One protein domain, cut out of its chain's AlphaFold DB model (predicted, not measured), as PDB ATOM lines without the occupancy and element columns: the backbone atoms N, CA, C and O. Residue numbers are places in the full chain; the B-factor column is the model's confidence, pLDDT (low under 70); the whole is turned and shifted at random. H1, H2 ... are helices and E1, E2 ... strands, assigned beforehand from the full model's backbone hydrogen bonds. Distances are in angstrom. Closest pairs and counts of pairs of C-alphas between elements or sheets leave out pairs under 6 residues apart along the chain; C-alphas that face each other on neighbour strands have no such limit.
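What this domain is: This is residues 3 to 78 of the 83 residues of an uncharacterized protein of Rheinheimera sp. EpRS3 (UniProt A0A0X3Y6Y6). A small sheet of three parallel strands, E1, E2 and E3, has two helices on one face: H1 covers E1 and E2, and H2 packs on the E3 side of the sheet. It is a domain in two layers, one of strands and one of helices, and the long unnamed stretch of residues 3 to 20 loops round the E1 side of this body. The printed part has 76 residues, with three named strands and two named helices in the order E1 H1 E2 H2 E3; across the sheet the order is E1 E2 E3. The class is mixed, helices and strands, with 36 residues, under half, in named elements. The whole is compact and rounded, with a radius of gyration of the C-alphas of 11.0 A and spans of 30 by 24 by 16 A.

Where its parts are: Strand E1, residues 21 to 25, begins at C-alpha 21 (-10.291, -13.230, -49.927) and is 13.6 A long. E2, residues 48 to 52, is 13.2 A long. E3, residues 75 to 77, ends at C-alpha 77 (-10.834, -20.377, -42.786). Helix H1, residues 34 to 44, is 15.4 A long. H2, residues 57 to 68, begins at C-alpha 57 (-9.852, -21.194, -28.892) and is 16.4 A long.

How they stand to each other: E2 is the inner strand, and E1 and E3 are the edge strands. E1 and E2 are parallel, their directions 22 degrees apart, with N 50 and O 22 at 2.8 A and N 24 and O 50 at 2.9 A, within hydrogen-bond range. E2 and E3 are parallel at 29 degrees, with N 77 and O 49 at 2.8 A. E1 and E3 are apart. E1, H1, E2 and E2, H2, E3 are strand-helix-strand units, two parallel neighbour strands with a helix between, each with a right-handed crossover. H1 is on the sheet at a height of 9.6 A, over E1 and E2; it only just runs along the strands, at 29 degrees to E2 on the local plane. The closest C-alphas of H1 and E1 are those of Ala 37 and Leu 24, 6.7 A apart. H2 is on the sheet too; its closest C-alpha to E3 is that of Val 64, 7.1 A from that of Val 76. H1 and H2 touch, with the C-alphas of Val 34 and Phe 63 closest at 5.3 A; they run the same way at a tilt of 37 degrees, only just steep. In H1 and H2 every O i to N i+4 pair is within hydrogen-bond range.

The domain as a whole: The two C-alphas farthest apart, those of His 18 and His 58, are 30.6 A apart. The printed part has no cut. The links H1 to E2 and E2 to H2 are tight, and the links E1 to H1 and H2 to E3 are short. The mean pLDDT of the printed part is 95.7, and no printed residue is under 70.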
ATOM      1  N   ILE A   3      -5.374  -7.850 -47.031       97.88
ATOM      2  CA  ILE A   3      -4.746  -8.189 -45.750       97.88
ATOM      3  C   ILE A   3      -4.816  -6.941 -44.877       97.88
ATOM      4  O   ILE A   3      -4.216  -5.927 -45.222       97.88
ATOM      5  N   ALA A   4      -5.556  -7.011 -43.769       96.44
ATOM      6  CA  ALA A   4      -5.862  -5.836 -42.955       96.44
ATOM      7  C   ALA A   4      -4.658  -5.278 -42.175       96.44
ATOM      8  O   ALA A   4      -4.644  -4.102 -41.827       96.44
ATOM      9  N   GLY A   5      -3.633  -6.095 -41.907       93.81
ATOM     10  CA  GLY A   5      -2.600  -5.740 -40.929       93.81
ATOM     11  C   GLY A   5      -3.169  -5.706 -39.504       93.81
ATOM     12  O   GLY A   5      -4.225  -6.290 -39.258       93.81
ATOM     13  N   SER A   6      -2.466  -5.062 -38.569       94.56
ATOM     14  CA  SER A   6      -2.954  -4.825 -37.200       94.56
ATOM     15  C   SER A   6      -3.777  -3.541 -37.185       94.56
ATOM     16  O   SER A   6      -3.216  -2.450 -37.256       94.56
ATOM     17  N   THR A   7      -5.098  -3.667 -37.169       94.31
ATOM     18  CA  THR A   7      -6.031  -2.541 -37.280       94.31
ATOM     19  C   THR A   7      -7.409  -2.944 -36.751       94.31
ATOM     20  O   THR A   7      -7.674  -4.139 -36.589       94.31
ATOM     21  N   ASP A   8      -8.272  -1.958 -36.528       95.69
ATOM     22  CA  ASP A   8      -9.700  -2.136 -36.255       95.69
ATOM     23  C   ASP A   8     -10.510  -2.077 -37.564       95.69
ATOM     24  O   ASP A   8      -9.962  -1.931 -38.658       95.69
ATOM     25  N   ALA A   9     -11.838  -2.181 -37.483       96.31
ATOM     26  CA  ALA A   9     -12.722  -2.009 -38.636       96.31
ATOM     27  C   ALA A   9     -12.854  -0.523 -39.038       96.31
ATOM     28  O   ALA A   9     -13.849   0.134 -38.730       96.31
ATOM     29  N   THR A  10     -11.843   0.027 -39.720       96.62
ATOM     30  CA  THR A  10     -11.834   1.454 -40.095       96.62
ATOM     31  C   THR A  10     -12.874   1.791 -41.175       96.62
ATOM     32  O   THR A  10     -13.217   0.934 -41.997       96.62
ATOM     33  N   PRO A  11     -13.354   3.047 -41.252       97.62
ATOM     34  CA  PRO A  11     -14.304   3.467 -42.284       97.62
ATOM     35  C   PRO A  11     -13.836   3.199 -43.721       97.62
ATOM     36  O   PRO A  11     -14.654   2.872 -44.579       97.62
ATOM     37  N   GLU A  12     -12.538   3.326 -43.994       97.06
ATOM     38  CA  GLU A  12     -11.933   3.079 -45.306       97.06
ATOM     39  C   GLU A  12     -11.952   1.589 -45.649       97.06
ATOM     40  O   GLU A  12     -12.287   1.210 -46.771       97.06
ATOM     41  N   MET A  13     -11.644   0.730 -44.672       97.06
ATOM     42  CA  MET A  13     -11.713  -0.719 -44.841       97.06
ATOM     43  C   MET A  13     -13.135  -1.179 -45.167       97.06
ATOM     44  O   MET A  13     -13.330  -2.014 -46.051       97.06
ATOM     45  N   LEU A  14     -14.137  -0.627 -44.482       97.81
ATOM     46  CA  LEU A  14     -15.542  -0.999 -44.668       97.81
ATOM     47  C   LEU A  14     -16.101  -0.608 -46.046       97.81
ATOM     48  O   LEU A  14     -17.157  -1.096 -46.439       97.81
ATOM     49  N   GLN A  15     -15.398   0.246 -46.792       97.69
ATOM     50  CA  GLN A  15     -15.770   0.655 -48.148       97.69
ATOM     51  C   GLN A  15     -15.087  -0.178 -49.238       97.69
ATOM     52  O   GLN A  15     -15.370   0.015 -50.422       97.69
ATOM     53  N   LEU A  16     -14.198  -1.110 -48.875       97.25
ATOM     54  CA  LEU A  16     -13.521  -1.965 -49.843       97.25
ATOM     55  C   LEU A  16     -14.514  -2.886 -50.560       97.25
ATOM     56  O   LEU A  16     -15.375  -3.515 -49.948       97.25
ATOM     57  N   GLN A  17     -14.348  -3.006 -51.876       95.62
ATOM     58  CA  GLN A  17     -15.192  -3.824 -52.747       95.62
ATOM     59  C   GLN A  17     -14.347  -4.772 -53.599       95.62
ATOM     60  O   GLN A  17     -13.132  -4.613 -53.721       95.62
ATOM     61  N   HIS A  18     -15.003  -5.762 -54.210       96.50
ATOM     62  CA  HIS A  18     -14.374  -6.729 -55.119       96.50
ATOM     63  C   HIS A  18     -13.229  -7.539 -54.475       96.50
ATOM     64  O   HIS A  18     -12.281  -7.969 -55.136       96.50
ATOM     65  N   ILE A  19     -13.323  -7.791 -53.166       97.88
ATOM     66  CA  ILE A  19     -12.360  -8.604 -52.426       97.88
ATOM     67  C   ILE A  19     -12.822 -10.060 -52.409       97.88
ATOM     68  O   ILE A  19     -13.790 -10.409 -51.751       97.88
ATOM     69  N   ASN A  20     -12.096 -10.943 -53.097       98.00
ATOM     70  CA  ASN A  20     -12.406 -12.374 -53.055       98.00
ATOM     71  C   ASN A  20     -12.015 -13.037 -51.716       98.00
ATOM     72  O   ASN A  20     -12.777 -13.834 -51.176       98.00
ATOM     73  N   ILE A  21     -10.846 -12.680 -51.174       98.19
ATOM     74  CA  ILE A  21     -10.291 -13.230 -49.927       98.19
ATOM     75  C   ILE A  21      -9.829 -12.077 -49.036       98.19
ATOM     76  O   ILE A  21      -9.062 -11.228 -49.511       98.19
ATOM     77  N   ALA A  22     -10.270 -12.068 -47.776       98.31
ATOM     78  CA  ALA A  22      -9.863 -11.109 -46.749       98.31
ATOM     79  C   ALA A  22      -9.140 -11.808 -45.585       98.31
ATOM     80  O   ALA A  22      -9.613 -12.830 -45.094       98.31
ATOM     81  N   PHE A  23      -8.018 -11.246 -45.136       98.25
ATOM     82  CA  PHE A  23      -7.282 -11.694 -43.952       98.25
ATOM     83  C   PHE A  23      -7.470 -10.680 -42.820       98.25
ATOM     84  O   PHE A  23      -7.024  -9.537 -42.951       98.25
ATOM     85  N   LEU A  24      -8.123 -11.088 -41.728       97.88
ATOM     86  CA  LEU A  24      -8.533 -10.204 -40.629       97.88
ATOM     87  C   LEU A  24      -7.866 -10.602 -39.302       97.88
ATOM     88  O   LEU A  24      -7.939 -11.779 -38.930       97.88
ATOM     89  N   PRO A  25      -7.199  -9.673 -38.589       97.12
ATOM     90  CA  PRO A  25      -6.636  -9.969 -37.277       97.12
ATOM     91  C   PRO A  25      -7.776 -10.187 -36.277       97.12
ATOM     92  O   PRO A  25      -8.879  -9.688 -36.467       97.12
ATOM     93  N   LEU A  26      -7.515 -10.923 -35.205       96.25
ATOM     94  CA  LEU A  26      -8.469 -11.119 -34.119       96.25
ATOM     95  C   LEU A  26      -7.713 -11.089 -32.783       96.25
ATOM     96  O   LEU A  26      -7.509 -12.122 -32.142       96.25
ATOM     97  N   TYR A  27      -7.236  -9.897 -32.412       93.81
ATOM     98  CA  TYR A  27      -6.324  -9.677 -31.283       93.81
ATOM     99  C   TYR A  27      -6.681  -8.421 -30.462       93.81
ATOM    100  O   TYR A  27      -5.914  -7.455 -30.416       93.81
ATOM    101  N   PRO A  28      -7.851  -8.405 -29.802       87.56
ATOM    102  CA  PRO A  28      -8.251  -7.267 -28.984       87.56
ATOM    103  C   PRO A  28      -7.338  -7.102 -27.747       87.56
ATOM    104  O   PRO A  28      -6.873  -8.107 -27.200       87.56
ATOM    105  N   PRO A  29      -7.103  -5.864 -27.259       90.19
ATOM    106  CA  PRO A  29      -7.572  -4.580 -27.802       90.19
ATOM    107  C   PRO A  29      -6.599  -3.946 -28.818       90.19
ATOM    108  O   PRO A  29      -6.701  -2.759 -29.101       90.19
ATOM    109  N   TYR A  30      -5.602  -4.689 -29.307       91.19
ATOM    110  CA  TYR A  30      -4.537  -4.152 -30.166       91.19
ATOM    111  C   TYR A  30      -4.900  -4.146 -31.664       91.19
ATOM    112  O   TYR A  30      -4.193  -3.547 -32.477       91.19
ATOM    113  N   ALA A  31      -5.970  -4.853 -32.020       94.56
ATOM    114  CA  ALA A  31      -6.597  -4.935 -33.333       94.56
ATOM    115  C   ALA A  31      -8.070  -5.358 -33.142       94.56
ATOM    116  O   ALA A  31      -8.561  -5.398 -32.011       94.56
ATOM    117  N   MET A  32      -8.738  -5.786 -34.219       96.31
ATOM    118  CA  MET A  32     -10.152  -6.186 -34.186       96.31
ATOM    119  C   MET A  32     -10.519  -7.167 -33.066       96.31
ATOM    120  O   MET A  32      -9.901  -8.226 -32.881       96.31
ATOM    121  N   GLY A  33     -11.634  -6.854 -32.405       96.31
ATOM    122  CA  GLY A  33     -12.433  -7.832 -31.678       96.31
ATOM    123  C   GLY A  33     -13.321  -8.672 -32.606       96.31
ATOM    124  O   GLY A  33     -13.374  -8.477 -33.820       96.31
ATOM    125  N   VAL A  34     -14.069  -9.611 -32.016       96.69
ATOM    126  CA  VAL A  34     -15.030 -10.452 -32.757       96.69
ATOM    127  C   VAL A  34     -16.056  -9.596 -33.499       96.69
ATOM    128  O   VAL A  34     -16.367  -9.880 -34.651       96.69
ATOM    129  N   ASP A  35     -16.557  -8.541 -32.867       96.75
ATOM    130  CA  ASP A  35     -17.646  -7.734 -33.416       96.75
ATOM    131  C   ASP A  35     -17.180  -6.867 -34.587       96.75
ATOM    132  O   ASP A  35     -17.837  -6.862 -35.631       96.75
ATOM    133  N   ASP A  36     -16.001  -6.256 -34.471       97.31
ATOM    134  CA  ASP A  36     -15.366  -5.502 -35.556       97.31
ATOM    135  C   ASP A  36     -15.070  -6.401 -36.759       97.31
ATOM    136  O   ASP A  36     -15.360  -6.047 -37.901       97.31
ATOM    137  N   ALA A  37     -14.554  -7.611 -36.521       97.50
ATOM    138  CA  ALA A  37     -14.278  -8.556 -37.596       97.50
ATOM    139  C   ALA A  37     -15.570  -9.004 -38.309       97.50
ATOM    140  O   ALA A  37     -15.585  -9.152 -39.532       97.50
ATOM    141  N   ILE A  38     -16.677  -9.185 -37.577       98.06
ATOM    142  CA  ILE A  38     -17.992  -9.482 -38.167       98.06
ATOM    143  C   ILE A  38     -18.510  -8.296 -38.985       98.06
ATOM    144  O   ILE A  38     -19.045  -8.501 -40.080       98.06
ATOM    145  N   GLN A  39     -18.327  -7.065 -38.500       97.88
ATOM    146  CA  GLN A  39     -18.660  -5.855 -39.249       97.88
ATOM    147  C   GLN A  39     -17.855  -5.776 -40.553       97.88
ATOM    148  O   GLN A  39     -18.441  -5.568 -41.617       97.88
ATOM    149  N   ALA A  40     -16.546  -6.030 -40.495       97.94
ATOM    150  CA  ALA A  40     -15.672  -6.043 -41.662       97.94
ATOM    151  C   ALA A  40     -16.104  -7.093 -42.698       97.94
ATOM    152  O   ALA A  40     -16.257  -6.766 -43.875       97.94
ATOM    153  N   VAL A  41     -16.389  -8.334 -42.282       98.06
ATOM    154  CA  VAL A  41     -16.886  -9.374 -43.204       98.06
ATOM    155  C   VAL A  41     -18.239  -8.990 -43.806       98.06
ATOM    156  O   VAL A  41     -18.456  -9.202 -44.998       98.06
ATOM    157  N   SER A  42     -19.135  -8.396 -43.018       97.19
ATOM    158  CA  SER A  42     -20.477  -8.005 -43.475       97.19
ATOM    159  C   SER A  42     -20.456  -6.850 -44.478       97.19
ATOM    160  O   SER A  42     -21.307  -6.798 -45.370       97.19
ATOM    161  N   ALA A  43     -19.491  -5.936 -44.348       97.25
ATOM    162  CA  ALA A  43     -19.307  -4.814 -45.261       97.25
ATOM    163  C   ALA A  43     -18.601  -5.242 -46.557       97.25
ATOM    164  O   ALA A  43     -19.114  -5.005 -47.649       97.25
ATOM    165  N   ILE A  44     -17.470  -5.944 -46.429       97.31
ATOM    166  CA  ILE A  44     -16.620  -6.349 -47.559       97.31
ATOM    167  C   ILE A  44     -17.260  -7.493 -48.364       97.31
ATOM    168  O   ILE A  44     -17.067  -7.583 -49.577       97.31
ATOM    169  N   LYS A  45     -18.012  -8.380 -47.695       97.44
ATOM    170  CA  LYS A  45     -18.658  -9.582 -48.257       97.44
ATOM    171  C   LYS A  45     -17.717 -10.444 -49.117       97.44
ATOM    172  O   LYS A  45     -18.048 -10.757 -50.263       97.44
ATOM    173  N   PRO A  46     -16.537 -10.844 -48.603       98.06
ATOM    174  CA  PRO A  46     -15.616 -11.656 -49.381       98.06
ATOM    175  C   PRO A  46     -16.152 -13.080 -49.572       98.06
ATOM    176  O   PRO A  46     -16.935 -13.581 -48.762       98.06
ATOM    177  N   GLN A  47     -15.685 -13.781 -50.607       97.94
ATOM    178  CA  GLN A  47     -16.000 -15.203 -50.786       97.94
ATOM    179  C   GLN A  47     -15.367 -16.053 -49.671       97.94
ATOM    180  O   GLN A  47     -15.980 -17.007 -49.187       97.94
ATOM    181  N   PHE A  48     -14.161 -15.679 -49.235       98.06
ATOM    182  CA  PHE A  48     -13.444 -16.320 -48.137       98.06
ATOM    183  C   PHE A  48     -12.917 -15.287 -47.142       98.06
ATOM    184  O   PHE A  48     -12.400 -14.239 -47.530       98.06
ATOM    185  N   THR A  49     -12.979 -15.614 -45.855       98.00
ATOM    186  CA  THR A  49     -12.293 -14.857 -44.804       98.00
ATOM    187  C   THR A  49     -11.342 -15.768 -44.042       98.00
ATOM    188  O   THR A  49     -11.711 -16.879 -43.660       98.00
ATOM    189  N   TYR A  50     -10.114 -15.305 -43.839       97.62
ATOM    190  CA  TYR A  50      -9.105 -15.964 -43.024       97.62
ATOM    191  C   TYR A  50      -8.850 -15.113 -41.783       97.62
ATOM    192  O   TYR A  50      -8.322 -14.004 -41.886       97.62
ATOM    193  N   ILE A  51      -9.201 -15.621 -40.604       97.00
ATOM    194  CA  ILE A  51      -8.857 -14.939 -39.351       97.00
ATOM    195  C   ILE A  51      -7.437 -15.309 -38.912       97.00
ATOM    196  O   ILE A  51      -7.003 -16.448 -39.095       97.00
ATOM    197  N   TYR A  52      -6.701 -14.361 -38.331       95.38
ATOM    198  CA  TYR A  52      -5.339 -14.581 -37.822       95.38
ATOM    199  C   TYR A  52      -5.073 -13.805 -36.519       95.38
ATOM    200  O   TYR A  52      -5.944 -13.099 -36.029       95.38
ATOM    201  N   GLN A  53      -3.887 -13.977 -35.922       93.12
ATOM    202  CA  GLN A  53      -3.453 -13.302 -34.680       93.12
ATOM    203  C   GLN A  53      -4.289 -13.563 -33.406       93.12
ATOM    204  O   GLN A  53      -4.033 -12.945 -32.379       93.12
ATOM    205  N   TYR A  54      -5.203 -14.534 -33.402       91.81
ATOM    206  CA  TYR A  54      -5.846 -15.006 -32.172       91.81
ATOM    207  C   TYR A  54      -5.006 -16.089 -31.478       91.81
ATOM    208  O   TYR A  54      -4.432 -16.965 -32.126       91.81
ATOM    209  N   ASN A  55      -4.968 -16.064 -30.144       85.94
ATOM    210  CA  ASN A  55      -4.252 -17.036 -29.303       85.94
ATOM    211  C   ASN A  55      -5.184 -17.894 -28.426       85.94
ATOM    212  O   ASN A  55      -4.713 -18.710 -27.640       85.94
ATOM    213  N   SER A  56      -6.501 -17.717 -28.554       89.38
ATOM    214  CA  SER A  56      -7.504 -18.407 -27.745       89.38
ATOM    215  C   SER A  56      -8.518 -19.127 -28.623       89.38
ATOM    216  O   SER A  56      -9.094 -18.541 -29.546       89.38
ATOM    217  N   ILE A  57      -8.778 -20.395 -28.288       91.69
ATOM    218  CA  ILE A  57      -9.852 -21.194 -28.892       91.69
ATOM    219  C   ILE A  57     -11.197 -20.491 -28.679       91.69
ATOM    220  O   ILE A  57     -12.004 -20.428 -29.599       91.69
ATOM    221  N   HIS A  58     -11.421 -19.889 -27.508       92.31
ATOM    222  CA  HIS A  58     -12.673 -19.197 -27.209       92.31
ATOM    223  C   HIS A  58     -12.948 -18.044 -28.185       92.31
ATOM    224  O   HIS A  58     -14.050 -17.946 -28.721       92.31
ATOM    225  N   THR A  59     -11.945 -17.204 -28.457       92.19
ATOM    226  CA  THR A  59     -12.071 -16.068 -29.385       92.19
ATOM    227  C   THR A  59     -12.332 -16.550 -30.814       92.19
ATOM    228  O   THR A  59     -13.221 -16.027 -31.487       92.19
ATOM    229  N   ARG A  60     -11.612 -17.590 -31.258       94.56
ATOM    230  CA  ARG A  60     -11.837 -18.232 -32.561       94.56
ATOM    231  C   ARG A  60     -13.275 -18.732 -32.695       94.56
ATOM    232  O   ARG A  60     -13.962 -18.372 -33.649       94.56
ATOM    233  N   GLU A  61     -13.732 -19.543 -31.743       95.19
ATOM    234  CA  GLU A  61     -15.072 -20.135 -31.772       95.19
ATOM    235  C   GLU A  61     -16.166 -19.068 -31.688       95.19
ATOM    236  O   GLU A  61     -17.201 -19.189 -32.341       95.19
ATOM    237  N   ALA A  62     -15.941 -17.994 -30.925       96.12
ATOM    238  CA  ALA A  62     -16.868 -16.874 -30.856       96.12
ATOM    239  C   ALA A  62     -17.052 -16.202 -32.225       96.12
ATOM    240  O   ALA A  62     -18.194 -15.960 -32.621       96.12
ATOM    241  N   PHE A  63     -15.965 -15.963 -32.967       96.94
ATOM    242  CA  PHE A  63     -16.038 -15.424 -34.327       96.94
ATOM    243  C   PHE A  63     -16.763 -16.373 -35.284       96.94
ATOM    244  O   PHE A  63     -17.720 -15.962 -35.939       96.94
ATOM    245  N   VAL A  64     -16.360 -17.648 -35.333       96.31
ATOM    246  CA  VAL A  64     -16.959 -18.644 -36.238       96.31
ATOM    247  C   VAL A  64     -18.457 -18.793 -35.966       96.31
ATOM    248  O   VAL A  64     -19.268 -18.715 -36.888       96.31
ATOM    249  N   ARG A  65     -18.843 -18.936 -34.692       96.94
ATOM    250  CA  ARG A  65     -20.250 -19.026 -34.284       96.94
ATOM    251  C   ARG A  65     -21.026 -17.771 -34.670       96.94
ATOM    252  O   ARG A  65     -22.131 -17.886 -35.191       96.94
ATOM    253  N   LYS A  66     -20.474 -16.579 -34.411       97.69
ATOM    254  CA  LYS A  66     -21.163 -15.322 -34.722       97.69
ATOM    255  C   LYS A  66     -21.340 -15.149 -36.227       97.69
ATOM    256  O   LYS A  66     -22.427 -14.762 -36.638       97.69
ATOM    257  N   LEU A  67     -20.344 -15.506 -37.042       96.50
ATOM    258  CA  LEU A  67     -20.464 -15.419 -38.495       96.50
ATOM    259  C   LEU A  67     -21.496 -16.405 -39.052       96.50
ATOM    260  O   LEU A  67     -22.314 -16.010 -39.876       96.50
ATOM    261  N   ASN A  68     -21.522 -17.646 -38.557       94.75
ATOM    262  CA  ASN A  68     -22.507 -18.650 -38.978       94.75
ATOM    263  C   ASN A  68     -23.958 -18.252 -38.651       94.75
ATOM    264  O   ASN A  68     -24.883 -18.742 -39.289       94.75
ATOM    265  N   ASN A  69     -24.158 -17.350 -37.686       95.69
ATOM    266  CA  ASN A  69     -25.470 -16.797 -37.345       95.69
ATOM    267  C   ASN A  69     -25.851 -15.561 -38.188       95.69
ATOM    268  O   ASN A  69     -26.920 -14.990 -37.982       95.69
ATOM    269  N   THR A  70     -24.994 -15.122 -39.114       93.69
ATOM    270  CA  THR A  70     -25.306 -14.051 -40.073       93.69
ATOM    271  C   THR A  70     -25.769 -14.632 -41.408       93.69
ATOM    272  O   THR A  70     -25.410 -15.748 -41.768       93.69
ATOM    273  N   ALA A  71     -26.519 -13.859 -42.198       90.62
ATOM    274  CA  ALA A  71     -26.973 -14.265 -43.534       90.62
ATOM    275  C   ALA A  71     -25.863 -14.225 -44.617       90.62
ATOM    276  O   ALA A  71     -26.162 -14.073 -45.803       90.62
ATOM    277  N   THR A  72     -24.582 -14.299 -44.235       92.44
ATOM    278  CA  THR A  72     -23.458 -14.234 -45.179       92.44
ATOM    279  C   THR A  72     -23.206 -15.571 -45.876       92.44
ATOM    280  O   THR A  72     -23.412 -16.640 -45.307       92.44
ATOM    281  N   THR A  73     -22.689 -15.519 -47.103       94.00
ATOM    282  CA  THR A  73     -22.186 -16.690 -47.844       94.00
ATOM    283  C   THR A  73     -20.668 -16.861 -47.725       94.00
ATOM    284  O   THR A  73     -20.104 -17.805 -48.285       94.00
ATOM    285  N   THR A  74     -19.994 -15.958 -47.002       97.69
ATOM    286  CA  THR A  74     -18.548 -15.999 -46.770       97.69
ATOM    287  C   THR A  74     -18.137 -17.289 -46.065       97.69
ATOM    288  O   THR A  74     -18.630 -17.609 -44.985       97.69
ATOM    289  N   LYS A  75     -17.160 -18.002 -46.631       97.31
ATOM    290  CA  LYS A  75     -16.556 -19.178 -45.994       97.31
ATOM    291  C   LYS A  75     -15.426 -18.764 -45.057       97.31
ATOM    292  O   LYS A  75     -14.521 -18.036 -45.468       97.31
ATOM    293  N   VAL A  76     -15.445 -19.259 -43.820       96.38
ATOM    294  CA  VAL A  76     -14.371 -19.017 -42.844       96.38
ATOM    295  C   VAL A  76     -13.272 -20.052 -42.980       96.38
ATOM    296  O   VAL A  76     -13.533 -21.252 -43.022       96.38
ATOM    297  N   ILE A  77     -12.034 -19.574 -42.964       95.44
ATOM    298  CA  ILE A  77     -10.834 -20.377 -42.786       95.44
ATOM    299  C   ILE A  77     -10.204 -19.937 -41.461       95.44
ATOM    300  O   ILE A  77      -9.718 -18.817 -41.328       95.44
ATOM    301  N   ALA A  78     -10.241 -20.816 -40.462       92.50
ATOM    302  CA  ALA A  78      -9.699 -20.553 -39.134       92.50
ATOM    303  C   ALA A  78      -8.833 -21.732 -38.688       92.50
ATOM    304  O   ALA A  78      -9.342 -22.827 -38.440       92.50
TER     305      ALA A  78